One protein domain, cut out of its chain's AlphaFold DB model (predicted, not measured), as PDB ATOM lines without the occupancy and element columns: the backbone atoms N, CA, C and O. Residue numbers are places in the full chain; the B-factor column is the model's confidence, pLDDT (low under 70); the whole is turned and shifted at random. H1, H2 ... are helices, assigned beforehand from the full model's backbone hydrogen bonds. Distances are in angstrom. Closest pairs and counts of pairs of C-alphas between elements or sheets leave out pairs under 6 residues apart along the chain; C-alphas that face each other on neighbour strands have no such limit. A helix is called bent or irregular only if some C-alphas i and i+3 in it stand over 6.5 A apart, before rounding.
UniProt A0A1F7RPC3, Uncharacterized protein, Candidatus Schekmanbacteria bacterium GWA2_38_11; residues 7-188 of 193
ATOM      1  N   GLU A   7     -13.417 -37.021 -51.998       60.47
ATOM      2  CA  GLU A   7     -14.829 -36.908 -52.379       60.47
ATOM      3  C   GLU A   7     -15.673 -38.047 -51.781       60.47
ATOM      4  O   GLU A   7     -16.893 -37.937 -51.687       60.47
ATOM      5  N   GLU A   8     -15.032 -39.142 -51.364       78.44
ATOM      6  CA  GLU A   8     -15.692 -40.306 -50.796       78.44
ATOM      7  C   GLU A   8     -16.291 -40.044 -49.412       78.44
ATOM      8  O   GLU A   8     -17.395 -40.513 -49.167       78.44
ATOM      9  N   ALA A   9     -15.621 -39.307 -48.515       84.56
ATOM     10  CA  ALA A   9     -16.107 -39.125 -47.142       84.56
ATOM     11  C   ALA A   9     -17.426 -38.343 -47.119       84.56
ATOM     12  O   ALA A   9     -18.425 -38.820 -46.585       84.56
ATOM     13  N   GLY A  10     -17.462 -37.182 -47.781       87.44
ATOM     14  CA  GLY A  10     -18.675 -36.371 -47.876       87.44
ATOM     15  C   GLY A  10     -19.813 -37.083 -48.605       87.44
ATOM     16  O   GLY A  10     -20.939 -37.072 -48.115       87.44
ATOM     17  N   LYS A  11     -19.535 -37.782 -49.715       90.94
ATOM     18  CA  LYS A  11     -20.558 -38.560 -50.442       90.94
ATOM     19  C   LYS A  11     -21.068 -39.757 -49.632       90.94
ATOM     20  O   LYS A  11     -22.266 -40.026 -49.652       90.94
ATOM     21  N   LYS A  12     -20.187 -40.460 -48.906       92.12
ATOM     22  CA  LYS A  12     -20.559 -41.559 -47.996       92.12
ATOM     23  C   LYS A  12     -21.456 -41.054 -46.878       92.12
ATOM     24  O   LYS A  12     -22.502 -41.652 -46.650       92.12
ATOM     25  N   VAL A  13     -21.090 -39.941 -46.237       92.06
ATOM     26  CA  VAL A  13     -21.943 -39.322 -45.221       92.06
ATOM     27  C   VAL A  13     -23.268 -38.882 -45.834       92.06
ATOM     28  O   VAL A  13     -24.305 -39.264 -45.317       92.06
ATOM     29  N   GLN A  14     -23.269 -38.147 -46.947       91.44
ATOM     30  CA  GLN A  14     -24.502 -37.678 -47.590       91.44
ATOM     31  C   GLN A  14     -25.464 -38.829 -47.881       91.44
ATOM     32  O   GLN A  14     -26.620 -38.782 -47.465       91.44
ATOM     33  N   LYS A  15     -24.976 -39.890 -48.534       90.06
ATOM     34  CA  LYS A  15     -25.782 -41.074 -48.841       90.06
ATOM     35  C   LYS A  15     -26.256 -41.787 -47.574       90.06
ATOM     36  O   LYS A  15     -27.433 -42.097 -47.466       90.06
ATOM     37  N   GLY A  16     -25.370 -42.000 -46.604       87.38
ATOM     38  CA  GLY A  16     -25.750 -42.652 -45.353       87.38
ATOM     39  C   GLY A  16     -26.790 -41.849 -44.569       87.38
ATOM     40  O   GLY A  16     -27.692 -42.437 -43.992       87.38
ATOM     41  N   ILE A  17     -26.731 -40.515 -44.596       86.50
ATOM     42  CA  ILE A  17     -27.733 -39.648 -43.960       86.50
ATOM     43  C   ILE A  17     -29.077 -39.749 -44.672       86.50
ATOM     44  O   ILE A  17     -30.106 -39.825 -44.012       86.50
ATOM     45  N   ILE A  18     -29.079 -39.798 -46.003       85.44
ATOM     46  CA  ILE A  18     -30.288 -40.049 -46.798       85.44
ATOM     47  C   ILE A  18     -30.922 -41.388 -46.401       85.44
ATOM     48  O   ILE A  18     -32.140 -41.458 -46.248       85.44
ATOM     49  N   ASP A  19     -30.108 -42.429 -46.218       85.50
ATOM     50  CA  ASP A  19     -30.569 -43.769 -45.850       85.50
ATOM     51  C   ASP A  19     -31.097 -43.813 -44.401       85.50
ATOM     52  O   ASP A  19     -32.202 -44.301 -44.176       85.50
ATOM     53  N   VAL A  20     -30.366 -43.223 -43.443       83.69
ATOM     54  CA  VAL A  20     -30.785 -43.073 -42.033       83.69
ATOM     55  C   VAL A  20     -32.120 -42.335 -41.954       83.69
ATOM     56  O   VAL A  20     -33.089 -42.838 -41.399       83.69
ATOM     57  N   LEU A  21     -32.229 -41.161 -42.579       78.81
ATOM     58  CA  LEU A  21     -33.434 -40.334 -42.486       78.81
ATOM     59  C   LEU A  21     -34.659 -40.942 -43.187       78.81
ATOM     60  O   LEU A  21     -35.784 -40.566 -42.867       78.81
ATOM     61  N   LYS A  22     -34.465 -41.859 -44.141       77.81
ATOM     62  CA  LYS A  22     -35.557 -42.618 -44.771       77.81
ATOM     63  C   LYS A  22     -36.013 -43.820 -43.939       77.81
ATOM     64  O   LYS A  22     -37.118 -44.304 -44.168       77.81
ATOM     65  N   GLY A  23     -35.154 -44.335 -43.058       68.00
ATOM     66  CA  GLY A  23     -35.315 -45.646 -42.428       68.00
ATOM     67  C   GLY A  23     -35.751 -45.655 -40.959       68.00
ATOM     68  O   GLY A  23     -36.180 -46.711 -40.500       68.00
ATOM     69  N   VAL A  24     -35.658 -44.542 -40.219       60.69
ATOM     70  CA  VAL A  24     -35.865 -44.531 -38.752       60.69
ATOM     71  C   VAL A  24     -36.598 -43.301 -38.211       60.69
ATOM     72  O   VAL A  24     -36.394 -42.180 -38.669       60.69
ATOM     73  N   ASP A  25     -37.380 -43.524 -37.145       56.47
ATOM     74  CA  ASP A  25     -38.001 -42.479 -36.311       56.47
ATOM     75  C   ASP A  25     -36.993 -41.795 -35.354       56.47
ATOM     76  O   ASP A  25     -37.195 -40.643 -34.958       56.47
ATOM     77  N   GLU A  26     -35.881 -42.457 -34.992       56.53
ATOM     78  CA  GLU A  26     -34.863 -41.925 -34.069       56.53
ATOM     79  C   GLU A  26     -33.534 -41.606 -34.779       56.53
ATOM     80  O   GLU A  26     -32.661 -42.438 -34.993       56.53
ATOM     81  N   ILE A  27     -33.388 -40.337 -35.150       62.53
ATOM     82  CA  ILE A  27     -32.422 -39.879 -36.161       62.53
ATOM     83  C   ILE A  27     -31.037 -39.519 -35.584       62.53
ATOM     84  O   ILE A  27     -30.024 -39.560 -36.278       62.53
ATOM     85  N   ILE A  28     -30.963 -39.100 -34.318       59.72
ATOM     86  CA  ILE A  28     -29.825 -38.299 -33.821       59.72
ATOM     87  C   ILE A  28     -28.572 -39.157 -33.567       59.72
ATOM     88  O   ILE A  28     -27.473 -38.776 -33.973       59.72
ATOM     89  N   GLY A  29     -28.727 -40.322 -32.927       68.94
ATOM     90  CA  GLY A  29     -27.599 -41.210 -32.612       68.94
ATOM     91  C   GLY A  29     -26.959 -41.833 -33.856       68.94
ATOM     92  O   GLY A  29     -25.740 -42.004 -33.915       68.94
ATOM     93  N   GLU A  30     -27.761 -42.117 -34.881       83.56
ATOM     94  CA  GLU A  30     -27.291 -42.747 -36.115       83.56
ATOM     95  C   GLU A  30     -26.456 -41.801 -36.978       83.56
ATOM     96  O   GLU A  30     -25.392 -42.196 -37.457       83.56
ATOM     97  N   VAL A  31     -26.865 -40.530 -37.103       86.88
ATOM     98  CA  VAL A  31     -26.066 -39.497 -37.787       86.88
ATOM     99  C   VAL A  31     -24.686 -39.365 -37.153       86.88
ATOM    100  O   VAL A  31     -23.677 -39.358 -37.859       86.88
ATOM    101  N   PHE A  32     -24.632 -39.267 -35.824       90.94
ATOM    102  CA  PHE A  32     -23.375 -39.147 -35.092       90.94
ATOM    103  C   PHE A  32     -22.440 -40.332 -35.384       90.94
ATOM    104  O   PHE A  32     -21.299 -40.124 -35.804       90.94
ATOM    105  N   ASN A  33     -22.934 -41.564 -35.220       93.00
ATOM    106  CA  ASN A  33     -22.136 -42.774 -35.424       93.00
ATOM    107  C   ASN A  33     -21.676 -42.916 -36.877       93.00
ATOM    108  O   ASN A  33     -20.514 -43.239 -37.127       93.00
ATOM    109  N   LEU A  34     -22.556 -42.639 -37.842       93.56
ATOM    110  CA  LEU A  34     -22.222 -42.659 -39.264       93.56
ATOM    111  C   LEU A  34     -21.080 -41.687 -39.582       93.56
ATOM    112  O   LEU A  34     -20.104 -42.066 -40.235       93.56
ATOM    113  N   VAL A  35     -21.196 -40.440 -39.121       95.06
ATOM    114  CA  VAL A  35     -20.203 -39.397 -39.393       95.06
ATOM    115  C   VAL A  35     -18.873 -39.736 -38.722       95.06
ATOM    116  O   VAL A  35     -17.847 -39.743 -39.402       95.06
ATOM    117  N   LYS A  36     -18.888 -40.102 -37.433       95.88
ATOM    118  CA  LYS A  36     -17.688 -40.511 -36.687       95.88
ATOM    119  C   LYS A  36     -16.967 -41.663 -37.376       95.88
ATOM    120  O   LYS A  36     -15.790 -41.543 -37.709       95.88
ATOM    121  N   ASN A  37     -17.687 -42.745 -37.667       94.75
ATOM    122  CA  ASN A  37     -17.113 -43.924 -38.308       94.75
ATOM    123  C   ASN A  37     -16.580 -43.613 -39.706       94.75
ATOM    124  O   ASN A  37     -15.546 -44.150 -40.093       94.75
ATOM    125  N   THR A  38     -17.248 -42.741 -40.466       93.19
ATOM    126  CA  THR A  38     -16.750 -42.328 -41.783       93.19
ATOM    127  C   THR A  38     -15.434 -41.570 -41.654       93.19
ATOM    128  O   THR A  38     -14.476 -41.924 -42.334       93.19
ATOM    129  N   VAL A  39     -15.351 -40.590 -40.749       91.81
ATOM    130  CA  VAL A  39     -14.119 -39.823 -40.509       91.81
ATOM    131  C   VAL A  39     -12.980 -40.739 -40.066       91.81
ATOM    132  O   VAL A  39     -11.907 -40.712 -40.668       91.81
ATOM    133  N   VAL A  40     -13.225 -41.605 -39.080       93.00
ATOM    134  CA  VAL A  40     -12.235 -42.566 -38.583       93.00
ATOM    135  C   VAL A  40     -11.767 -43.495 -39.705       93.00
ATOM    136  O   VAL A  40     -10.569 -43.634 -39.931       93.00
ATOM    137  N   ASN A  41     -12.683 -44.104 -40.460       91.19
ATOM    138  CA  ASN A  41     -12.326 -45.035 -41.534       91.19
ATOM    139  C   ASN A  41     -11.606 -44.356 -42.704       91.19
ATOM    140  O   ASN A  41     -10.732 -44.971 -43.310       91.19
ATOM    141  N   SER A  42     -11.947 -43.105 -43.018       88.38
ATOM    142  CA  SER A  42     -11.274 -42.326 -44.061       88.38
ATOM    143  C   SER A  42      -9.853 -41.915 -43.673       88.38
ATOM    144  O   SER A  42      -9.023 -41.735 -44.561       88.38
ATOM    145  N   LEU A  43      -9.568 -41.777 -42.376       85.56
ATOM    146  CA  LEU A  43      -8.266 -41.337 -41.864       85.56
ATOM    147  C   LEU A  43      -7.399 -42.483 -41.322       85.56
ATOM    148  O   LEU A  43      -6.194 -42.311 -41.145       85.56
ATOM    149  N   ARG A  44      -7.965 -43.676 -41.097       83.75
ATOM    150  CA  ARG A  44      -7.211 -44.873 -40.691       83.75
ATOM    151  C   ARG A  44      -6.115 -45.201 -41.710       83.75
ATOM    152  O   ARG A  44      -6.384 -45.412 -42.891       83.75
ATOM    153  N   GLY A  45      -4.876 -45.288 -41.227       73.00
ATOM    154  CA  GLY A  45      -3.704 -45.604 -42.050       73.00
ATOM    155  C   GLY A  45      -3.182 -44.438 -42.896       73.00
ATOM    156  O   GLY A  45      -2.276 -44.644 -43.698       73.00
ATOM    157  N   VAL A  46      -3.727 -43.228 -42.731       73.38
ATOM    158  CA  VAL A  46      -3.127 -42.000 -43.260       73.38
ATOM    159  C   VAL A  46      -2.074 -41.524 -42.261       73.38
ATOM    160  O   VAL A  46      -2.393 -41.254 -41.105       73.38
ATOM    161  N   GLU A  47      -0.814 -41.411 -42.687       63.56
ATOM    162  CA  GLU A  47       0.209 -40.719 -41.896       63.56
ATOM    163  C   GLU A  47      -0.166 -39.230 -41.853       63.56
ATOM    164  O   GLU A  47      -0.114 -38.536 -42.865       63.56
ATOM    165  N   SER A  48      -0.664 -38.777 -40.701       58.94
ATOM    166  CA  SER A  48      -1.348 -37.493 -40.496       58.94
ATOM    167  C   SER A  48      -0.630 -36.273 -41.088       58.94
ATOM    168  O   SER A  48       0.172 -35.612 -40.427       58.94
ATOM    169  N   ILE A  49      -1.027 -35.877 -42.297       63.91
ATOM    170  CA  ILE A  49      -0.826 -34.519 -42.802       63.91
ATOM    171  C   ILE A  49      -2.067 -33.737 -42.367       63.91
ATOM    172  O   ILE A  49      -3.174 -34.020 -42.821       63.91
ATOM    173  N   GLY A  50      -1.925 -32.779 -41.448       70.31
ATOM    174  CA  GLY A  50      -3.070 -32.085 -40.829       70.31
ATOM    175  C   GLY A  50      -4.064 -31.444 -41.817       70.31
ATOM    176  O   GLY A  50      -5.231 -31.260 -41.474       70.31
ATOM    177  N   SER A  51      -3.641 -31.154 -43.053       79.94
ATOM    178  CA  SER A  51      -4.516 -30.692 -44.138       79.94
ATOM    179  C   SER A  51      -5.546 -31.736 -44.581       79.94
ATOM    180  O   SER A  51      -6.670 -31.364 -44.916       79.94
ATOM    181  N   GLU A  52      -5.201 -33.024 -44.554       85.06
ATOM    182  CA  GLU A  52      -6.098 -34.108 -44.963       85.06
ATOM    183  C   GLU A  52      -7.180 -34.367 -43.914       85.06
ATOM    184  O   GLU A  52      -8.357 -34.490 -44.248       85.06
ATOM    185  N   VAL A  53      -6.802 -34.332 -42.633       88.19
ATOM    186  CA  VAL A  53      -7.736 -34.426 -41.501       88.19
ATOM    187  C   VAL A  53      -8.779 -33.310 -41.570       88.19
ATOM    188  O   VAL A  53      -9.980 -33.577 -41.529       88.19
ATOM    189  N   ALA A  54      -8.336 -32.059 -41.737       89.75
ATOM    190  CA  ALA A  54      -9.241 -30.919 -41.862       89.75
ATOM    191  C   ALA A  54     -10.148 -31.030 -43.097       89.75
ATOM    192  O   ALA A  54     -11.312 -30.631 -43.050       89.75
ATOM    193  N   ARG A  55      -9.641 -31.580 -44.206       89.75
ATOM    194  CA  ARG A  55     -10.423 -31.793 -45.427       89.75
ATOM    195  C   ARG A  55     -11.526 -32.833 -45.223       89.75
ATOM    196  O   ARG A  55     -12.689 -32.501 -45.431       89.75
ATOM    197  N   VAL A  56     -11.185 -34.027 -44.737       92.31
ATOM    198  CA  VAL A  56     -12.156 -35.101 -44.451       92.31
ATOM    199  C   VAL A  56     -13.210 -34.638 -43.448       92.31
ATOM    200  O   VAL A  56     -14.397 -34.892 -43.643       92.31
ATOM    201  N   ALA A  57     -12.799 -33.908 -42.409       94.31
ATOM    202  CA  ALA A  57     -13.713 -33.353 -41.419       94.31
ATOM    203  C   ALA A  57     -14.733 -32.385 -42.045       94.31
ATOM    204  O   ALA A  57     -15.936 -32.493 -41.805       94.31
ATOM    205  N   LYS A  58     -14.268 -31.462 -42.897       95.50
ATOM    206  CA  LYS A  58     -15.145 -30.541 -43.635       95.50
ATOM    207  C   LYS A  58     -16.096 -31.286 -44.568       95.50
ATOM    208  O   LYS A  58     -17.286 -30.978 -44.591       95.50
ATOM    209  N   ASP A  59     -15.593 -32.268 -45.308       94.50
ATOM    210  CA  ASP A  59     -16.398 -33.027 -46.263       94.50
ATOM    211  C   ASP A  59     -17.476 -33.854 -45.561       94.50
ATOM    212  O   ASP A  59     -18.617 -33.875 -46.020       94.50
ATOM    213  N   ALA A  60     -17.160 -34.464 -44.417       95.38
ATOM    214  CA  ALA A  60     -18.122 -35.203 -43.610       95.38
ATOM    215  C   ALA A  60     -19.277 -34.306 -43.128       95.38
ATOM    216  O   ALA A  60     -20.446 -34.633 -43.341       95.38
ATOM    217  N   VAL A  61     -18.974 -33.135 -42.555       96.81
ATOM    218  CA  VAL A  61     -20.014 -32.186 -42.119       96.81
ATOM    219  C   VAL A  61     -20.831 -31.671 -43.302       96.81
ATOM    220  O   VAL A  61     -22.059 -31.659 -43.229       96.81
ATOM    221  N   ARG A  62     -20.187 -31.300 -44.418       96.06
ATOM    222  CA  ARG A  62     -20.897 -30.871 -45.634       96.06
ATOM    223  C   ARG A  62     -21.836 -31.964 -46.141       96.06
ATOM    224  O   ARG A  62     -23.003 -31.682 -46.397       96.06
ATOM    225  N   GLY A  63     -21.357 -33.203 -46.233       94.06
ATOM    226  CA  GLY A  63     -22.161 -34.350 -46.648       94.06
ATOM    227  C   GLY A  63     -23.419 -34.508 -45.798       94.06
ATOM    228  O   GLY A  63     -24.511 -34.678 -46.337       94.06
ATOM    229  N   ALA A  64     -23.293 -34.352 -44.478       94.44
ATOM    230  CA  ALA A  64     -24.431 -34.461 -43.572       94.44
ATOM    231  C   ALA A  64     -25.487 -33.371 -43.794       94.44
ATOM    232  O   ALA A  64     -26.683 -33.661 -43.859       94.44
ATOM    233  N   ILE A  65     -25.054 -32.120 -43.962       94.38
ATOM    234  CA  ILE A  65     -25.950 -30.986 -44.222       94.38
ATOM    235  C   ILE A  65     -26.718 -31.176 -45.539       94.38
ATOM    236  O   ILE A  65     -27.940 -31.021 -45.570       94.38
ATOM    237  N   TYR A  66     -26.029 -31.573 -46.607       92.25
ATOM    238  CA  TYR A  66     -26.656 -31.789 -47.912       92.25
ATOM    239  C   TYR A  66     -27.606 -32.991 -47.910       92.25
ATOM    240  O   TYR A  66     -28.728 -32.877 -48.404       92.25
ATOM    241  N   GLY A  67     -27.217 -34.101 -47.273       89.06
ATOM    242  CA  GLY A  67     -28.084 -35.275 -47.137       89.06
ATOM    243  C   GLY A  67     -29.369 -34.962 -46.366       89.06
ATOM    244  O   GLY A  67     -30.443 -35.442 -46.718       89.06
ATOM    245  N   THR A  68     -29.288 -34.073 -45.370       89.38
ATOM    246  CA  THR A  68     -30.464 -33.629 -44.606       89.38
ATOM    247  C   THR A  68     -31.475 -32.892 -45.472       89.38
ATOM    248  O   THR A  68     -32.679 -33.105 -45.319       89.38
ATOM    249  N   ARG A  69     -31.012 -32.033 -46.393       86.44
ATOM    250  CA  ARG A  69     -31.910 -31.286 -47.284       86.44
ATOM    251  C   ARG A  69     -32.702 -32.204 -48.201       86.44
ATOM    252  O   ARG A  69     -33.885 -31.951 -48.403       86.44
ATOM    253  N   GLU A  70     -32.075 -33.243 -48.740       82.44
ATOM    254  CA  GLU A  70     -32.741 -34.156 -49.673       82.44
ATOM    255  C   GLU A  70     -33.931 -34.891 -49.044       82.44
ATOM    256  O   GLU A  70     -34.886 -35.211 -49.748       82.44
ATOM    257  N   ILE A  71     -33.900 -35.117 -47.727       81.50
ATOM    258  CA  ILE A  71     -34.968 -35.818 -46.994       81.50
ATOM    259  C   ILE A  71     -35.867 -34.863 -46.191       81.50
ATOM    260  O   ILE A  71     -36.924 -35.261 -45.713       81.50
ATOM    261  N   GLY A  72     -35.481 -33.593 -46.044       79.19
ATOM    262  CA  GLY A  72     -36.219 -32.619 -45.235       79.19
ATOM    263  C   GLY A  72     -36.068 -32.822 -43.720       79.19
ATOM    264  O   GLY A  72     -36.980 -32.488 -42.967       79.19
ATOM    265  N   GLY A  73     -34.939 -33.373 -43.262       81.31
ATOM    266  CA  GLY A  73     -34.673 -33.602 -41.835       81.31
ATOM    267  C   GLY A  73     -34.397 -32.319 -41.031       81.31
ATOM    268  O   GLY A  73     -34.196 -31.236 -41.585       81.31
ATOM    269  N   ASP A  74     -34.340 -32.428 -39.696       88.88
ATOM    270  CA  ASP A  74     -33.989 -31.288 -38.832       88.88
ATOM    271  C   ASP A  74     -32.494 -30.965 -38.935       88.88
ATOM    272  O   ASP A  74     -31.643 -31.579 -38.282       88.88
ATOM    273  N   LEU A  75     -32.192 -29.941 -39.731       91.06
ATOM    274  CA  LEU A  75     -30.835 -29.483 -39.992       91.06
ATOM    275  C   LEU A  75     -30.051 -29.118 -38.727       91.06
ATOM    276  O   LEU A  75     -28.852 -29.369 -38.672       91.06
ATOM    277  N   GLY A  76     -30.707 -28.585 -37.691       92.44
ATOM    278  CA  GLY A  76     -30.036 -28.267 -36.429       92.44
ATOM    279  C   GLY A  76     -29.539 -29.531 -35.724       92.44
ATOM    280  O   GLY A  76     -28.372 -29.618 -35.340       92.44
ATOM    281  N   LYS A  77     -30.399 -30.552 -35.626       91.88
ATOM    282  CA  LYS A  77     -30.044 -31.848 -35.022       91.88
ATOM    283  C   LYS A  77     -28.934 -32.553 -35.801       91.88
ATOM    284  O   LYS A  77     -28.005 -33.085 -35.188       91.88
ATOM    285  N   VAL A  78     -29.005 -32.530 -37.134       93.44
ATOM    286  CA  VAL A  78     -27.964 -33.134 -37.977       93.44
ATOM    287  C   VAL A  78     -26.655 -32.363 -37.870       93.44
ATOM    288  O   VAL A  78     -25.622 -32.988 -37.666       93.44
ATOM    289  N   ALA A  79     -26.674 -31.029 -37.908       96.44
ATOM    290  CA  ALA A  79     -25.469 -30.217 -37.750       96.44
ATOM    291  C   ALA A  79     -24.760 -30.493 -36.418       96.44
ATOM    292  O   ALA A  79     -23.548 -30.706 -36.401       96.44
ATOM    293  N   LYS A  80     -25.516 -30.560 -35.315       97.38
ATOM    294  CA  LYS A  80     -24.985 -30.927 -33.996       97.38
ATOM    295  C   LYS A  80     -24.300 -32.290 -34.020       97.38
ATOM    296  O   LYS A  80     -23.135 -32.407 -33.647       97.38
ATOM    297  N   SER A  81     -25.019 -33.303 -34.495       96.31
ATOM    298  CA  SER A  81     -24.554 -34.694 -34.509       96.31
ATOM    299  C   SER A  81     -23.362 -34.890 -35.444       96.31
ATOM    300  O   SER A  81     -22.416 -35.592 -35.101       96.31
ATOM    301  N   ALA A  82     -23.371 -34.224 -36.600       96.56
ATOM    302  CA  ALA A  82     -22.297 -34.280 -37.579       96.56
ATOM    303  C   ALA A  82     -21.027 -33.597 -37.073       96.56
ATOM    304  O   ALA A  82     -19.946 -34.169 -37.190       96.56
ATOM    305  N   VAL A  83     -21.132 -32.407 -36.472       98.19
ATOM    306  CA  VAL A  83     -19.967 -31.732 -35.884       98.19
ATOM    307  C   VAL A  83     -19.405 -32.550 -34.728       98.19
ATOM    308  O   VAL A  83     -18.200 -32.793 -34.701       98.19
ATOM    309  N   LYS A  84     -20.263 -33.043 -33.825       97.69
ATOM    310  CA  LYS A  84     -19.834 -33.895 -32.712       97.69
ATOM    311  C   LYS A  84     -19.107 -35.146 -33.213       97.69
ATOM    312  O   LYS A  84     -17.963 -35.386 -32.838       97.69
ATOM    313  N   GLY A  85     -19.740 -35.899 -34.115       97.00
ATOM    314  CA  GLY A  85     -19.183 -37.133 -34.673       97.00
ATOM    315  C   GLY A  85     -17.886 -36.895 -35.436       97.00
ATOM    316  O   GLY A  85     -16.940 -37.666 -35.307       97.00
ATOM    317  N   THR A  86     -17.798 -35.784 -36.165       97.44
ATOM    318  CA  THR A  86     -16.574 -35.402 -36.873       97.44
ATOM    319  C   THR A  86     -15.429 -35.139 -35.908       97.44
ATOM    320  O   THR A  86     -14.344 -35.678 -36.094       97.44
ATOM    321  N   LEU A  87     -15.653 -34.328 -34.873       97.00
ATOM    322  CA  LEU A  87     -14.601 -33.960 -33.929       97.00
ATOM    323  C   LEU A  87     -14.151 -35.147 -33.078       97.00
ATOM    324  O   LEU A  87     -12.953 -35.325 -32.888       97.00
ATOM    325  N   GLU A  88     -15.072 -36.002 -32.636       96.56
ATOM    326  CA  GLU A  88     -14.697 -37.251 -31.972       96.56
ATOM    327  C   GLU A  88     -13.925 -38.195 -32.896       96.56
ATOM    328  O   GLU A  88     -12.943 -38.795 -32.470       96.56
ATOM    329  N   GLY A  89     -14.329 -38.307 -34.165       95.12
ATOM    330  CA  GLY A  89     -13.615 -39.130 -35.138       95.12
ATOM    331  C   GLY A  89     -12.206 -38.608 -35.426       95.12
ATOM    332  O   GLY A  89     -11.269 -39.392 -35.545       95.12
ATOM    333  N   VAL A  90     -12.037 -37.284 -35.480       93.75
ATOM    334  CA  VAL A  90     -10.721 -36.635 -35.580       93.75
ATOM    335  C   VAL A  90      -9.886 -36.894 -34.325       93.75
ATOM    336  O   VAL A  90      -8.700 -37.193 -34.441       93.75
ATOM    337  N   ALA A  91     -10.479 -36.803 -33.134       93.62
ATOM    338  CA  ALA A  91      -9.780 -37.059 -31.877       93.62
ATOM    339  C   ALA A  91      -9.305 -38.519 -31.771       93.62
ATOM    340  O   ALA A  91      -8.174 -38.764 -31.359       93.62
ATOM    341  N   GLU A  92     -10.129 -39.479 -32.200       93.00
ATOM    342  CA  GLU A  92      -9.816 -40.916 -32.175       93.00
ATOM    343  C   GLU A  92      -8.586 -41.270 -33.026       93.00
ATOM    344  O   GLU A  92      -7.813 -42.153 -32.660       93.00
ATOM    345  N   ILE A  93      -8.356 -40.550 -34.129       89.62
ATOM    346  CA  ILE A  93      -7.164 -40.716 -34.981       89.62
ATOM    347  C   ILE A  93      -5.982 -39.823 -34.557       89.62
ATOM    348  O   ILE A  93      -4.974 -39.762 -35.260       89.62
ATOM    349  N   GLY A  94      -6.087 -39.126 -33.417       88.44
ATOM    350  CA  GLY A  94      -5.038 -38.253 -32.878       88.44
ATOM    351  C   GLY A  94      -4.908 -36.898 -33.586       88.44
ATOM    352  O   GLY A  94      -3.839 -36.288 -33.570       88.44
ATOM    353  N   GLY A  95      -5.966 -36.431 -34.248       88.38
ATOM    354  CA  GLY A  95      -5.970 -35.179 -34.995       88.38
ATOM    355  C   GLY A  95      -6.060 -33.934 -34.107       88.38
ATOM    356  O   GLY A  95      -6.627 -33.945 -33.017       88.38
ATOM    357  N   ASP A  96      -5.520 -32.819 -34.604       88.62
ATOM    358  CA  ASP A  96      -5.511 -31.537 -33.894       88.62
ATOM    359  C   ASP A  96      -6.858 -30.810 -34.024       88.62
ATOM    360  O   ASP A  96      -7.134 -30.120 -35.009       88.62
ATOM    361  N   LEU A  97      -7.689 -30.930 -32.991       88.62
ATOM    362  CA  LEU A  97      -9.011 -30.302 -32.937       88.62
ATOM    363  C   LEU A  97      -8.956 -28.774 -32.999       88.62
ATOM    364  O   LEU A  97      -9.865 -28.161 -33.558       88.62
ATOM    365  N   GLY A  98      -7.887 -28.152 -32.493       85.19
ATOM    366  CA  GLY A  98      -7.732 -26.696 -32.522       85.19
ATOM    367  C   GLY A  98      -7.641 -26.135 -33.943       85.19
ATOM    368  O   GLY A  98      -7.983 -24.979 -34.171       85.19
ATOM    369  N   LYS A  99      -7.224 -26.956 -34.913       85.81
ATOM    370  CA  LYS A  99      -7.178 -26.586 -36.336       85.81
ATOM    371  C   LYS A  99      -8.459 -26.920 -37.094       85.81
ATOM    372  O   LYS A  99      -8.651 -26.419 -38.195       85.81
ATOM    373  N   VAL A 100      -9.318 -27.770 -36.533       93.00
ATOM    374  CA  VAL A 100     -10.463 -28.347 -37.250       93.00
ATOM    375  C   VAL A 100     -11.788 -27.726 -36.825       93.00
ATOM    376  O   VAL A 100     -12.647 -27.512 -37.674       93.00
ATOM    377  N   VAL A 101     -11.963 -27.398 -35.542       96.94
ATOM    378  CA  VAL A 101     -13.247 -26.925 -34.984       96.94
ATOM    379  C   VAL A 101     -13.793 -25.725 -35.743       96.94
ATOM    380  O   VAL A 101     -14.937 -25.743 -36.189       96.94
ATOM    381  N   LYS A 102     -12.968 -24.692 -35.930       97.00
ATOM    382  CA  LYS A 102     -13.383 -23.483 -36.642       97.00
ATOM    383  C   LYS A 102     -13.851 -23.814 -38.064       97.00
ATOM    384  O   LYS A 102     -14.944 -23.415 -38.456       97.00
ATOM    385  N   ASP A 103     -13.060 -24.600 -38.789       95.75
ATOM    386  CA  ASP A 103     -13.322 -25.024 -40.165       95.75
ATOM    387  C   ASP A 103     -14.644 -25.791 -40.304       95.75
ATOM    388  O   ASP A 103     -15.455 -25.483 -41.180       95.75
ATOM    389  N   VAL A 104     -14.897 -26.775 -39.433       97.12
ATOM    390  CA  VAL A 104     -16.118 -27.592 -39.515       97.12
ATOM    391  C   VAL A 104     -17.371 -26.799 -39.159       97.12
ATOM    392  O   VAL A 104     -18.410 -26.978 -39.794       97.12
ATOM    393  N   ILE A 105     -17.275 -25.872 -38.201       98.44
ATOM    394  CA  ILE A 105     -18.384 -24.978 -37.856       98.44
ATOM    395  C   ILE A 105     -18.695 -24.041 -39.023       98.44
ATOM    396  O   ILE A 105     -19.860 -23.895 -39.398       98.44
ATOM    397  N   GLN A 106     -17.673 -23.443 -39.642       98.44
ATOM    398  CA  GLN A 106     -17.864 -22.591 -40.817       98.44
ATOM    399  C   GLN A 106     -18.544 -23.355 -41.959       98.44
ATOM    400  O   GLN A 106     -19.452 -22.824 -42.599       98.44
ATOM    401  N   VAL A 107     -18.153 -24.613 -42.193       97.69
ATOM    402  CA  VAL A 107     -18.799 -25.466 -43.199       97.69
ATOM    403  C   VAL A 107     -20.259 -25.748 -42.860       97.69
ATOM    404  O   VAL A 107     -21.096 -25.649 -43.754       97.69
ATOM    405  N   ALA A 108     -20.598 -26.034 -41.602       98.06
ATOM    406  CA  ALA A 108     -21.992 -26.232 -41.201       98.06
ATOM    407  C   ALA A 108     -22.848 -24.975 -41.454       98.06
ATOM    408  O   ALA A 108     -23.940 -25.069 -42.010       98.06
ATOM    409  N   VAL A 109     -22.335 -23.795 -41.088       98.56
ATOM    410  CA  VAL A 109     -23.032 -22.506 -41.243       98.56
ATOM    411  C   VAL A 109     -23.227 -22.138 -42.714       98.56
ATOM    412  O   VAL A 109     -24.344 -21.816 -43.123       98.56
ATOM    413  N   ARG A 110     -22.166 -22.222 -43.526       98.31
ATOM    414  CA  ARG A 110     -22.251 -21.962 -44.972       98.31
ATOM    415  C   ARG A 110     -23.153 -22.984 -45.656       98.31
ATOM    416  O   ARG A 110     -24.030 -22.592 -46.418       98.31
ATOM    417  N   GLY A 111     -23.008 -24.260 -45.302       96.75
ATOM    418  CA  GLY A 111     -23.848 -25.343 -45.799       96.75
ATOM    419  C   GLY A 111     -25.325 -25.080 -45.527       96.75
ATOM    420  O   GLY A 111     -26.125 -25.165 -46.449       96.75
ATOM    421  N   ALA A 112     -25.690 -24.670 -44.307       97.31
ATOM    422  CA  ALA A 112     -27.072 -24.314 -43.982       97.31
ATOM    423  C   ALA A 112     -27.629 -23.206 -44.878       97.31
ATOM    424  O   ALA A 112     -28.758 -23.318 -45.345       97.31
ATOM    425  N   ASN A 113     -26.835 -22.176 -45.166       97.88
ATOM    426  CA  ASN A 113     -27.239 -21.123 -46.090       97.88
ATOM    427  C   ASN A 113     -27.392 -21.642 -47.531       97.88
ATOM    428  O   ASN A 113     -28.394 -21.353 -48.179       97.88
ATOM    429  N   GLU A 114     -26.436 -22.444 -48.012       96.88
ATOM    430  CA  GLU A 114     -26.456 -23.068 -49.346       96.88
ATOM    431  C   GLU A 114     -27.701 -23.948 -49.546       96.88
ATOM    432  O   GLU A 114     -28.279 -23.984 -50.632       96.88
ATOM    433  N   VAL A 115     -28.151 -24.623 -48.484       94.88
ATOM    434  CA  VAL A 115     -29.332 -25.493 -48.504       94.88
ATOM    435  C   VAL A 115     -30.640 -24.767 -48.138       94.88
ATOM    436  O   VAL A 115     -31.697 -25.394 -48.075       94.88
ATOM    437  N   GLY A 116     -30.609 -23.450 -47.909       93.69
ATOM    438  CA  GLY A 116     -31.790 -22.655 -47.542       93.69
ATOM    439  C   GLY A 116     -32.372 -22.984 -46.160       93.69
ATOM    440  O   GLY A 116     -33.572 -22.827 -45.944       93.69
ATOM    441  N   GLY A 117     -31.546 -23.490 -45.243       94.50
ATOM    442  CA  GLY A 117     -31.913 -23.796 -43.863       94.50
ATOM    443  C   GLY A 117     -31.763 -22.610 -42.905       94.50
ATOM    444  O   GLY A 117     -31.246 -21.548 -43.250       94.50
ATOM    445  N   ASP A 118     -32.191 -22.806 -41.656       96.38
ATOM    446  CA  ASP A 118     -32.013 -21.816 -40.590       96.38
ATOM    447  C   ASP A 118     -30.542 -21.762 -40.146       96.38
ATOM    448  O   ASP A 118     -30.057 -22.613 -39.391       96.38
ATOM    449  N   VAL A 119     -29.828 -20.743 -40.624       98.00
ATOM    450  CA  VAL A 119     -28.403 -20.530 -40.343       98.00
ATOM    451  C   VAL A 119     -28.140 -20.304 -38.854       98.00
ATOM    452  O   VAL A 119     -27.158 -20.825 -38.330       98.00
ATOM    453  N   ALA A 120     -29.009 -19.576 -38.146       98.00
ATOM    454  CA  ALA A 120     -28.803 -19.252 -36.736       98.00
ATOM    455  C   ALA A 120     -29.002 -20.478 -35.839       98.00
ATOM    456  O   ALA A 120     -28.149 -20.781 -34.997       98.00
ATOM    457  N   LYS A 121     -30.076 -21.241 -36.076       97.81
ATOM    458  CA  LYS A 121     -30.313 -22.520 -35.393       97.81
ATOM    459  C   LYS A 121     -29.193 -23.517 -35.685       97.81
ATOM    460  O   LYS A 121     -28.724 -24.191 -34.765       97.81
ATOM    461  N   THR A 122     -28.741 -23.603 -36.938       97.94
ATOM    462  CA  THR A 122     -27.651 -24.509 -37.335       97.94
ATOM    463  C   THR A 122     -26.342 -24.118 -36.660       97.94
ATOM    464  O   THR A 122     -25.706 -24.974 -36.055       97.94
ATOM    465  N   ALA A 123     -25.969 -22.835 -36.689       98.50
ATOM    466  CA  ALA A 123     -24.767 -22.322 -36.035       98.50
ATOM    467  C   ALA A 123     -24.740 -22.674 -34.544       98.50
ATOM    468  O   ALA A 123     -23.767 -23.248 -34.060       98.50
ATOM    469  N   LYS A 124     -25.839 -22.401 -33.830       98.62
ATOM    470  CA  LYS A 124     -25.997 -22.779 -32.423       98.62
ATOM    471  C   LYS A 124     -25.799 -24.281 -32.218       98.62
ATOM    472  O   LYS A 124     -24.997 -24.687 -31.386       98.62
ATOM    473  N   SER A 125     -26.516 -25.096 -32.987       98.31
ATOM    474  CA  SER A 125     -26.506 -26.553 -32.823       98.31
ATOM    475  C   SER A 125     -25.127 -27.152 -33.134       98.31
ATOM    476  O   SER A 125     -24.661 -28.047 -32.437       98.31
ATOM    477  N   ALA A 126     -24.439 -26.614 -34.141       98.44
ATOM    478  CA  ALA A 126     -23.070 -26.971 -34.485       98.44
ATOM    479  C   ALA A 126     -22.096 -26.642 -33.338       98.44
ATOM    480  O   ALA A 126     -21.290 -27.490 -32.956       98.44
ATOM    481  N   VAL A 127     -22.205 -25.447 -32.741       98.56
ATOM    482  CA  VAL A 127     -21.399 -25.045 -31.572       98.56
ATOM    483  C   VAL A 127     -21.667 -25.964 -30.378       98.56
ATOM    484  O   VAL A 127     -20.719 -26.425 -29.749       98.56
ATOM    485  N   GLU A 128     -22.930 -26.294 -30.092       98.44
ATOM    486  CA  GLU A 128     -23.277 -27.269 -29.049       98.44
ATOM    487  C   GLU A 128     -22.643 -28.640 -29.313       98.44
ATOM    488  O   GLU A 128     -22.088 -29.238 -28.395       98.44
ATOM    489  N   GLY A 129     -22.665 -29.118 -30.561       97.88
ATOM    490  CA  GLY A 129     -22.027 -30.377 -30.948       97.88
ATOM    491  C   GLY A 129     -20.517 -30.376 -30.709       97.88
ATOM    492  O   GLY A 129     -19.966 -31.366 -30.233       97.88
ATOM    493  N   ALA A 130     -19.847 -29.248 -30.965       98.19
ATOM    494  CA  ALA A 130     -18.423 -29.102 -30.670       98.19
ATOM    495  C   ALA A 130     -18.125 -29.076 -29.165       98.19
ATOM    496  O   ALA A 130     -17.162 -29.696 -28.716       98.19
ATOM    497  N   ILE A 131     -18.960 -28.392 -28.378       98.06
ATOM    498  CA  ILE A 131     -18.842 -28.347 -26.915       98.06
ATOM    499  C   ILE A 131     -19.051 -29.739 -26.313       98.06
ATOM    500  O   ILE A 131     -18.311 -30.127 -25.411       98.06
ATOM    501  N   GLU A 132     -20.037 -30.489 -26.801       97.50
ATOM    502  CA  GLU A 132     -20.282 -31.867 -26.369       97.50
ATOM    503  C   GLU A 132     -19.115 -32.782 -26.724       97.50
ATOM    504  O   GLU A 132     -18.613 -33.464 -25.837       97.50
ATOM    505  N   ALA A 133     -18.608 -32.728 -27.962       96.88
ATOM    506  CA  ALA A 133     -17.418 -33.491 -28.339       96.88
ATOM    507  C   ALA A 133     -16.238 -33.180 -27.413       96.88
ATOM    508  O   ALA A 133     -15.591 -34.096 -26.920       96.88
ATOM    509  N   ALA A 134     -15.984 -31.898 -27.122       96.25
ATOM    510  CA  ALA A 134     -14.905 -31.495 -26.224       96.25
ATOM    511  C   ALA A 134     -15.061 -32.079 -24.814       96.25
ATOM    512  O   ALA A 134     -14.070 -32.489 -24.220       96.25
ATOM    513  N   ARG A 135     -16.284 -32.133 -24.278       96.62
ATOM    514  CA  ARG A 135     -16.547 -32.745 -22.967       96.62
ATOM    515  C   ARG A 135     -16.295 -34.248 -22.997       96.62
ATOM    516  O   ARG A 135     -15.611 -34.752 -22.112       96.62
ATOM    517  N   ASP A 136     -16.799 -34.926 -24.021       96.25
ATOM    518  CA  ASP A 136     -16.772 -36.386 -24.111       96.25
ATOM    519  C   ASP A 136     -15.351 -36.927 -24.340       96.25
ATOM    520  O   ASP A 136     -14.995 -37.981 -23.817       96.25
ATOM    521  N   ILE A 137     -14.501 -36.176 -25.047       93.81
ATOM    522  CA  ILE A 137     -13.092 -36.537 -25.289       93.81
ATOM    523  C   ILE A 137     -12.114 -35.941 -24.263       93.81
ATOM    524  O   ILE A 137     -10.904 -36.088 -24.420       93.81
ATOM    525  N   GLY A 138     -12.606 -35.226 -23.244       91.50
ATOM    526  CA  GLY A 138     -11.762 -34.570 -22.236       91.50
ATOM    527  C   GLY A 138     -10.899 -33.418 -22.775       91.50
ATOM    528  O   GLY A 138      -9.829 -33.139 -22.237       91.50
ATOM    529  N   GLY A 139     -11.335 -32.761 -23.851       89.25
ATOM    530  CA  GLY A 139     -10.667 -31.607 -24.450       89.25
ATOM    531  C   GLY A 139     -10.901 -30.292 -23.694       89.25
ATOM    532  O   GLY A 139     -11.738 -30.183 -22.798       89.25
ATOM    533  N   ASP A 140     -10.179 -29.241 -24.095       93.75
ATOM    534  CA  ASP A 140     -10.357 -27.891 -23.545       93.75
ATOM    535  C   ASP A 140     -11.672 -27.268 -24.040       93.75
ATOM    536  O   ASP A 140     -11.734 -26.616 -25.085       93.75
ATOM    537  N   VAL A 141     -12.738 -27.459 -23.262       95.25
ATOM    538  CA  VAL A 141     -14.077 -26.927 -23.554       95.25
ATOM    539  C   VAL A 141     -14.053 -25.410 -23.764       95.25
ATOM    540  O   VAL A 141     -14.775 -24.912 -24.625       95.25
ATOM    541  N   GLY A 142     -13.227 -24.663 -23.026       95.25
ATOM    542  CA  GLY A 142     -13.148 -23.207 -23.143       95.25
ATOM    543  C   GLY A 142     -12.566 -22.773 -24.487       95.25
ATOM    544  O   GLY A 142     -13.155 -21.938 -25.182       95.25
ATOM    545  N   LYS A 143     -11.448 -23.387 -24.889       95.44
ATOM    546  CA  LYS A 143     -10.826 -23.154 -26.198       95.44
ATOM    547  C   LYS A 143     -11.743 -23.581 -27.345       95.44
ATOM    548  O   LYS A 143     -11.956 -22.796 -28.264       95.44
ATOM    549  N   ILE A 144     -12.349 -24.766 -27.262       96.38
ATOM    550  CA  ILE A 144     -13.259 -25.274 -28.300       96.38
ATOM    551  C   ILE A 144     -14.493 -24.377 -28.433       96.38
ATOM    552  O   ILE A 144     -14.873 -24.023 -29.547       96.38
ATOM    553  N   THR A 145     -15.082 -23.942 -27.314       97.50
ATOM    554  CA  THR A 145     -16.208 -22.993 -27.324       97.50
ATOM    555  C   THR A 145     -15.812 -21.695 -28.019       97.50
ATOM    556  O   THR A 145     -16.555 -21.193 -28.859       97.50
ATOM    557  N   LYS A 146     -14.626 -21.158 -27.705       97.75
ATOM    558  CA  LYS A 146     -14.108 -19.939 -28.330       97.75
ATOM    559  C   LYS A 146     -13.964 -20.096 -29.845       97.75
ATOM    560  O   LYS A 146     -14.501 -19.271 -30.582       97.75
ATOM    561  N   ASP A 147     -13.279 -21.141 -30.296       97.56
ATOM    562  CA  ASP A 147     -13.017 -21.372 -31.720       97.56
ATOM    563  C   ASP A 147     -14.315 -21.643 -32.494       97.56
ATOM    564  O   ASP A 147     -14.501 -21.124 -33.597       97.56
ATOM    565  N   ALA A 148     -15.256 -22.377 -31.890       98.19
ATOM    566  CA  ALA A 148     -16.555 -22.664 -32.482       98.19
ATOM    567  C   ALA A 148     -17.430 -21.406 -32.604       98.19
ATOM    568  O   ALA A 148     -17.970 -21.135 -33.676       98.19
ATOM    569  N   VAL A 149     -17.540 -20.600 -31.542       98.50
ATOM    570  CA  VAL A 149     -18.313 -19.345 -31.560       98.50
ATOM    571  C   VAL A 149     -17.741 -18.369 -32.588       98.50
ATOM    572  O   VAL A 149     -18.498 -17.795 -33.370       98.50
ATOM    573  N   ILE A 150     -16.415 -18.202 -32.629       98.06
ATOM    574  CA  ILE A 150     -15.763 -17.328 -33.616       98.06
ATOM    575  C   ILE A 150     -16.017 -17.844 -35.035       98.06
ATOM    576  O   ILE A 150     -16.430 -17.064 -35.890       98.06
ATOM    577  N   GLY A 151     -15.828 -19.144 -35.282       98.00
ATOM    578  CA  GLY A 151     -16.078 -19.747 -36.593       98.00
ATOM    579  C   GLY A 151     -17.516 -19.553 -37.070       98.00
ATOM    580  O   GLY A 151     -17.735 -19.170 -38.218       98.00
ATOM    581  N   ALA A 152     -18.491 -19.746 -36.181       98.56
ATOM    582  CA  ALA A 152     -19.903 -19.562 -36.494       98.56
ATOM    583  C   ALA A 152     -20.227 -18.113 -36.877       98.56
ATOM    584  O   ALA A 152     -20.892 -17.871 -37.884       98.56
ATOM    585  N   VAL A 153     -19.748 -17.151 -36.083       98.38
ATOM    586  CA  VAL A 153     -20.009 -15.726 -36.313       98.38
ATOM    587  C   VAL A 153     -19.321 -15.231 -37.582       98.38
ATOM    588  O   VAL A 153     -19.963 -14.547 -38.370       98.38
ATOM    589  N   GLU A 154     -18.059 -15.597 -37.815       98.19
ATOM    590  CA  GLU A 154     -17.340 -15.197 -39.031       98.19
ATOM    591  C   GLU A 154     -18.026 -15.722 -40.296       98.19
ATOM    592  O   GLU A 154     -18.306 -14.939 -41.200       98.19
ATOM    593  N   ALA A 155     -18.371 -17.016 -40.348       98.19
ATOM    594  CA  ALA A 155     -19.077 -17.571 -41.507       98.19
ATOM    595  C   ALA A 155     -20.436 -16.894 -41.733       98.19
ATOM    596  O   ALA A 155     -20.854 -16.688 -42.870       98.19
ATOM    597  N   ALA A 156     -21.131 -16.527 -40.658       98.12
ATOM    598  CA  ALA A 156     -22.400 -15.825 -40.744       98.12
ATOM    599  C   ALA A 156     -22.245 -14.382 -41.252       98.12
ATOM    600  O   ALA A 156     -23.067 -13.931 -42.047       98.12
ATOM    601  N   GLU A 157     -21.203 -13.665 -40.825       97.50
ATOM    602  CA  GLU A 157     -20.886 -12.316 -41.311       97.50
ATOM    603  C   GLU A 157     -20.473 -12.309 -42.786       97.50
ATOM    604  O   GLU A 157     -20.860 -11.395 -43.513       97.50
ATOM    605  N   GLU A 158     -19.750 -13.337 -43.240       97.56
ATOM    606  CA  GLU A 158     -19.416 -13.529 -44.656       97.56
ATOM    607  C   GLU A 158     -20.661 -13.739 -45.530       97.56
ATOM    608  O   GLU A 158     -20.686 -13.282 -46.671       97.56
ATOM    609  N   ILE A 159     -21.698 -14.407 -45.008       97.31
ATOM    610  CA  ILE A 159     -22.984 -14.551 -45.707       97.31
ATOM    611  C   ILE A 159     -23.676 -13.189 -45.807       97.31
ATOM    612  O   ILE A 159     -24.055 -12.757 -46.894       97.31
ATOM    613  N   SER A 160     -23.892 -12.522 -44.668       97.75
ATOM    614  CA  SER A 160     -24.360 -11.135 -44.617       97.75
ATOM    615  C   SER A 160     -24.250 -10.557 -43.206       97.75
ATOM    616  O   SER A 160     -24.361 -11.277 -42.212       97.75
ATOM    617  N   SER A 161     -24.201  -9.229 -43.081       96.25
ATOM    618  CA  SER A 161     -24.250  -8.555 -41.773       96.25
ATOM    619  C   SER A 161     -25.502  -8.906 -40.956       96.25
ATOM    620  O   SER A 161     -25.442  -8.982 -39.728       96.25
ATOM    621  N   LYS A 162     -26.647  -9.135 -41.618       97.19
ATOM    622  CA  LYS A 162     -27.903  -9.521 -40.953       97.19
ATOM    623  C   LYS A 162     -27.811 -10.940 -40.389       97.19
ATOM    624  O   LYS A 162     -28.211 -11.162 -39.248       97.19
ATOM    625  N   THR A 163     -27.256 -11.870 -41.164       97.38
ATOM    626  CA  THR A 163     -27.013 -13.257 -40.741       97.38
ATOM    627  C   THR A 163     -26.016 -13.298 -39.587       97.38
ATOM    628  O   THR A 163     -26.291 -13.925 -38.566       97.38
ATOM    629  N   GLY A 164     -24.912 -12.552 -39.697       97.62
ATOM    630  CA  GLY A 164     -23.927 -12.389 -38.629       97.62
ATOM    631  C   GLY A 164     -24.553 -11.905 -37.320       97.62
ATOM    632  O   GLY A 164     -24.311 -12.492 -36.268       97.62
ATOM    633  N   LYS A 165     -25.424 -10.889 -37.379       97.38
ATOM    634  CA  LYS A 165     -26.153 -10.409 -36.197       97.38
ATOM    635  C   LYS A 165     -27.065 -11.484 -35.600       97.38
ATOM    636  O   LYS A 165     -26.997 -11.723 -34.401       97.38
ATOM    637  N   ALA A 166     -27.862 -12.167 -36.422       98.06
ATOM    638  CA  ALA A 166     -28.766 -13.216 -35.948       98.06
ATOM    639  C   ALA A 166     -28.016 -14.366 -35.248       98.06
ATOM    640  O   ALA A 166     -28.461 -14.862 -34.211       98.06
ATOM    641  N   VAL A 167     -26.858 -14.765 -35.784       98.38
ATOM    642  CA  VAL A 167     -25.996 -15.784 -35.169       98.38
ATOM    643  C   VAL A 167     -25.400 -15.286 -33.854       98.38
ATOM    644  O   VAL A 167     -25.461 -16.019 -32.870       98.38
ATOM    645  N   LYS A 168     -24.891 -14.047 -33.790       97.75
ATOM    646  CA  LYS A 168     -24.407 -13.451 -32.531       97.75
ATOM    647  C   LYS A 168     -25.492 -13.463 -31.460       97.75
ATOM    648  O   LYS A 168     -25.273 -14.041 -30.402       97.75
ATOM    649  N   ASP A 169     -26.663 -12.907 -31.764       97.88
ATOM    650  CA  ASP A 169     -27.782 -12.807 -30.821       97.88
ATOM    651  C   ASP A 169     -28.191 -14.200 -30.302       97.88
ATOM    652  O   ASP A 169     -28.371 -14.407 -29.102       97.88
ATOM    653  N   THR A 170     -28.258 -15.189 -31.200       98.25
ATOM    654  CA  THR A 170     -28.602 -16.576 -30.847       98.25
ATOM    655  C   THR A 170     -27.546 -17.220 -29.949       98.25
ATOM    656  O   THR A 170     -27.892 -17.856 -28.949       98.25
ATOM    657  N   LEU A 171     -26.261 -17.079 -30.282       98.00
ATOM    658  CA  LEU A 171     -25.168 -17.664 -29.504       98.00
ATOM    659  C   LEU A 171     -25.037 -16.991 -28.137       98.00
ATOM    660  O   LEU A 171     -24.890 -17.691 -27.141       98.00
ATOM    661  N   GLU A 172     -25.157 -15.666 -28.054       97.25
ATOM    662  CA  GLU A 172     -25.147 -14.944 -26.776       97.25
ATOM    663  C   GLU A 172     -26.270 -15.384 -25.839       97.25
ATOM    664  O   GLU A 172     -26.058 -15.473 -24.630       97.25
ATOM    665  N   ALA A 173     -27.454 -15.658 -26.388       97.06
ATOM    666  CA  ALA A 173     -28.612 -16.067 -25.606       97.06
ATOM    667  C   ALA A 173     -28.539 -17.524 -25.121       97.06
ATOM    668  O   ALA A 173     -29.253 -17.885 -24.188       97.06
ATOM    669  N   SER A 174     -27.733 -18.378 -25.762       95.06
ATOM    670  CA  SER A 174     -27.809 -19.832 -25.555       95.06
ATOM    671  C   SER A 174     -26.500 -20.529 -25.199       95.06
ATOM    672  O   SER A 174     -26.544 -21.620 -24.635       95.06
ATOM    673  N   ILE A 175     -25.346 -19.919 -25.469       96.75
ATOM    674  CA  ILE A 175     -24.031 -20.500 -25.198       96.75
ATOM    675  C   ILE A 175     -23.344 -19.701 -24.089       96.75
ATOM    676  O   ILE A 175     -23.036 -18.515 -24.232       96.75
ATOM    677  N   GLY A 176     -23.063 -20.371 -22.969       94.62
ATOM    678  CA  GLY A 176     -22.348 -19.774 -21.841       94.62
ATOM    679  C   GLY A 176     -20.995 -19.199 -22.268       94.62
ATOM    680  O   GLY A 176     -20.190 -19.881 -22.895       94.62
ATOM    681  N   GLY A 177     -20.747 -17.926 -21.948       92.94
ATOM    682  CA  GLY A 177     -19.504 -17.228 -22.294       92.94
ATOM    683  C   GLY A 177     -19.413 -16.706 -23.734       92.94
ATOM    684  O   GLY A 177     -18.481 -15.955 -24.031       92.94
ATOM    685  N   ALA A 178     -20.377 -17.007 -24.617       94.75
ATOM    686  CA  ALA A 178     -20.338 -16.553 -26.012       94.75
ATOM    687  C   ALA A 178     -20.329 -15.025 -26.145       94.75
ATOM    688  O   ALA A 178     -19.575 -14.499 -26.958       94.75
ATOM    689  N   ARG A 179     -21.075 -14.302 -25.299       95.81
ATOM    690  CA  ARG A 179     -21.058 -12.829 -25.264       95.81
ATOM    691  C   ARG A 179     -19.658 -12.260 -25.058       95.81
ATOM    692  O   ARG A 179     -19.224 -11.391 -25.809       95.81
ATOM    693  N   GLU A 180     -18.927 -12.776 -24.073       96.56
ATOM    694  CA  GLU A 180     -17.568 -12.314 -23.780       96.56
ATOM    695  C   GLU A 180     -16.582 -12.691 -24.892       96.56
ATOM    696  O   GLU A 180     -15.715 -11.890 -25.247       96.56
ATOM    697  N   ILE A 181     -16.735 -13.880 -25.484       96.12
ATOM    698  CA  ILE A 181     -15.941 -14.315 -26.640       96.12
ATOM    699  C   ILE A 181     -16.162 -13.368 -27.826       96.12
ATOM    700  O   ILE A 181     -15.194 -12.855 -28.389       96.12
ATOM    701  N   ILE A 182     -17.423 -13.106 -28.178       94.50
ATOM    702  CA  ILE A 182     -17.805 -12.253 -29.309       94.50
ATOM    703  C   ILE A 182     -17.307 -10.827 -29.080       94.50
ATOM    704  O   ILE A 182     -16.685 -10.240 -29.966       94.50
ATOM    705  N   LYS A 183     -17.504 -10.280 -27.877       93.12
ATOM    706  CA  LYS A 183     -17.022  -8.942 -27.534       93.12
ATOM    707  C   LYS A 183     -15.504  -8.837 -27.710       93.12
ATOM    708  O   LYS A 183     -15.032  -7.922 -28.380       93.12
ATOM    709  N   LYS A 184     -14.731  -9.788 -27.186       93.25
ATOM    710  CA  LYS A 184     -13.264  -9.772 -27.329       93.25
ATOM    711  C   LYS A 184     -12.803  -9.935 -28.781       93.25
ATOM    712  O   LYS A 184     -11.839  -9.295 -29.178       93.25
ATOM    713  N   ALA A 185     -13.477 -10.771 -29.569       88.75
ATOM    714  CA  ALA A 185     -13.064 -11.083 -30.939       88.75
ATOM    715  C   ALA A 185     -13.468 -10.018 -31.977       88.75
ATOM    716  O   ALA A 185     -12.731  -9.795 -32.934       88.75
ATOM    717  N   PHE A 186     -14.619  -9.353 -31.807       83.50
ATOM    718  CA  PHE A 186     -15.213  -8.512 -32.859       83.50
ATOM    719  C   PHE A 186     -15.339  -7.026 -32.506       83.50
ATOM    720  O   PHE A 186     -15.615  -6.225 -33.399       83.50
ATOM    721  N   THR A 187     -15.123  -6.622 -31.251       72.31
ATOM    722  CA  THR A 187     -15.178  -5.193 -30.874       72.31
ATOM    723  C   THR A 187     -13.834  -4.486 -31.076       72.31
ATOM    724  O   THR A 187     -13.824  -3.310 -31.424       72.31
ATOM    725  N   ASN A 188     -12.709  -5.211 -31.014       53.66
ATOM    726  CA  ASN A 188     -11.363  -4.660 -31.248       53.66
ATOM    727  C   ASN A 188     -11.066  -4.302 -32.722       53.66
ATOM    728  O   ASN A 188     -10.010  -3.763 -33.010       53.66
TER     729      ASN A 188
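What this domain is: This is residues 7 to 188 of the 193 residues of an uncharacterized protein of Candidatus Schekmanbacteria bacterium GWA2_38_11 (UniProt A0A1F7RPC3). Eight helices stand side by side in a twisting, up-and-down bundle two layers deep, with H1, H3, H5 and H7 in one row and H2, H4, H6 and H8 in the other. The chain zigzags between the rows, and the short H9 lies at the far end, packed on H7 and H8. The printed part has 182 residues, with nine named helices, H1 to H9 in chain order, and no named strand; the class is all helix. It is compact, with a radius of gyration of the C-alphas of 15.0 A, and spans 42 by 36 by 25 A.

How they stand to each other: The longest helix, H3, residues 50 to 71, touches H1, residues 7 to 23, at a shallow tilt of 32 degrees, the same way; their closest C-alphas, of Gln 14 and Gly 63, are 4.2 A apart. H3 touches H5, residues 97 to 114, the same way at 29 degrees, a shallow tilt, closest at the C-alphas of Lys 58 and Val 104, 5.2 A. H4, residues 75 to 92, touches H3, opposite ways at a shallow tilt of 26 degrees, with the C-alphas of Val 61 and Ala 82 closest at 5.5 A. H4 touches H2, residues 28 to 43, the same way at a steep tilt of 38 degrees, only just past shallow; the C-alphas of Lys 36 and Gly 85 are closest, 4.2 A apart. H4 also touches H6, residues 119 to 136, the same way at a shallow 32 degrees, closest at the C-alphas of Lys 80 and Gly 129, 4.3 A. H5 touches H7, residues 141 to 159, the same way, closest at the C-alphas of Lys 102 and Gly 151, 4.6 A. H8, residues 161 to 174, touches residues 119 to 124 of H6 alone, at a steep tilt of 43 degrees, closest at the C-alphas of Ala 120 and Val 167, 4.7 A. H9, residues 178 to 186, touches residues 145 to 150 of H7 alone, at a steep tilt of 59 degrees, closest at the C-alphas of Lys 146 and Ile 181, 6.2 A. Each helix forms a helical hairpin with the next. H1 and H9 are apart. Every O i to N i+4 pair is within hydrogen-bond range in H1, H2, H4, H6, H7, H8 and H9; H3 has 17 of 18 and H5 12 of 14.

Where its parts are: H3 is 32.7 A long, H7 26.9 A, H6 25.5 A, H4 25.2 A, H5 25.0 A, H1 24.4 A, H2 23.2 A, H8 20.1 A and H9 11.7 A, from first to last C-alpha. H1 begins at C-alpha 7, (-14.829, -36.908, -52.379), and H9 ends at C-alpha 186, (-15.213, -8.512, -32.859). H5 is irregular, but only just: C-alphas 99 and 102 are 6.9 A apart.

The domain as a whole: The two C-alphas farthest apart, of Gly 23 and Asn 188, are 48.8 A apart. The printed part has no cut; the link from H2 to H3 is short and the others are tight. Mean pLDDT of the printed part is 91.0, with residue 7, residues 23 to 29, residues 47 to 49 and residue 188 under 70.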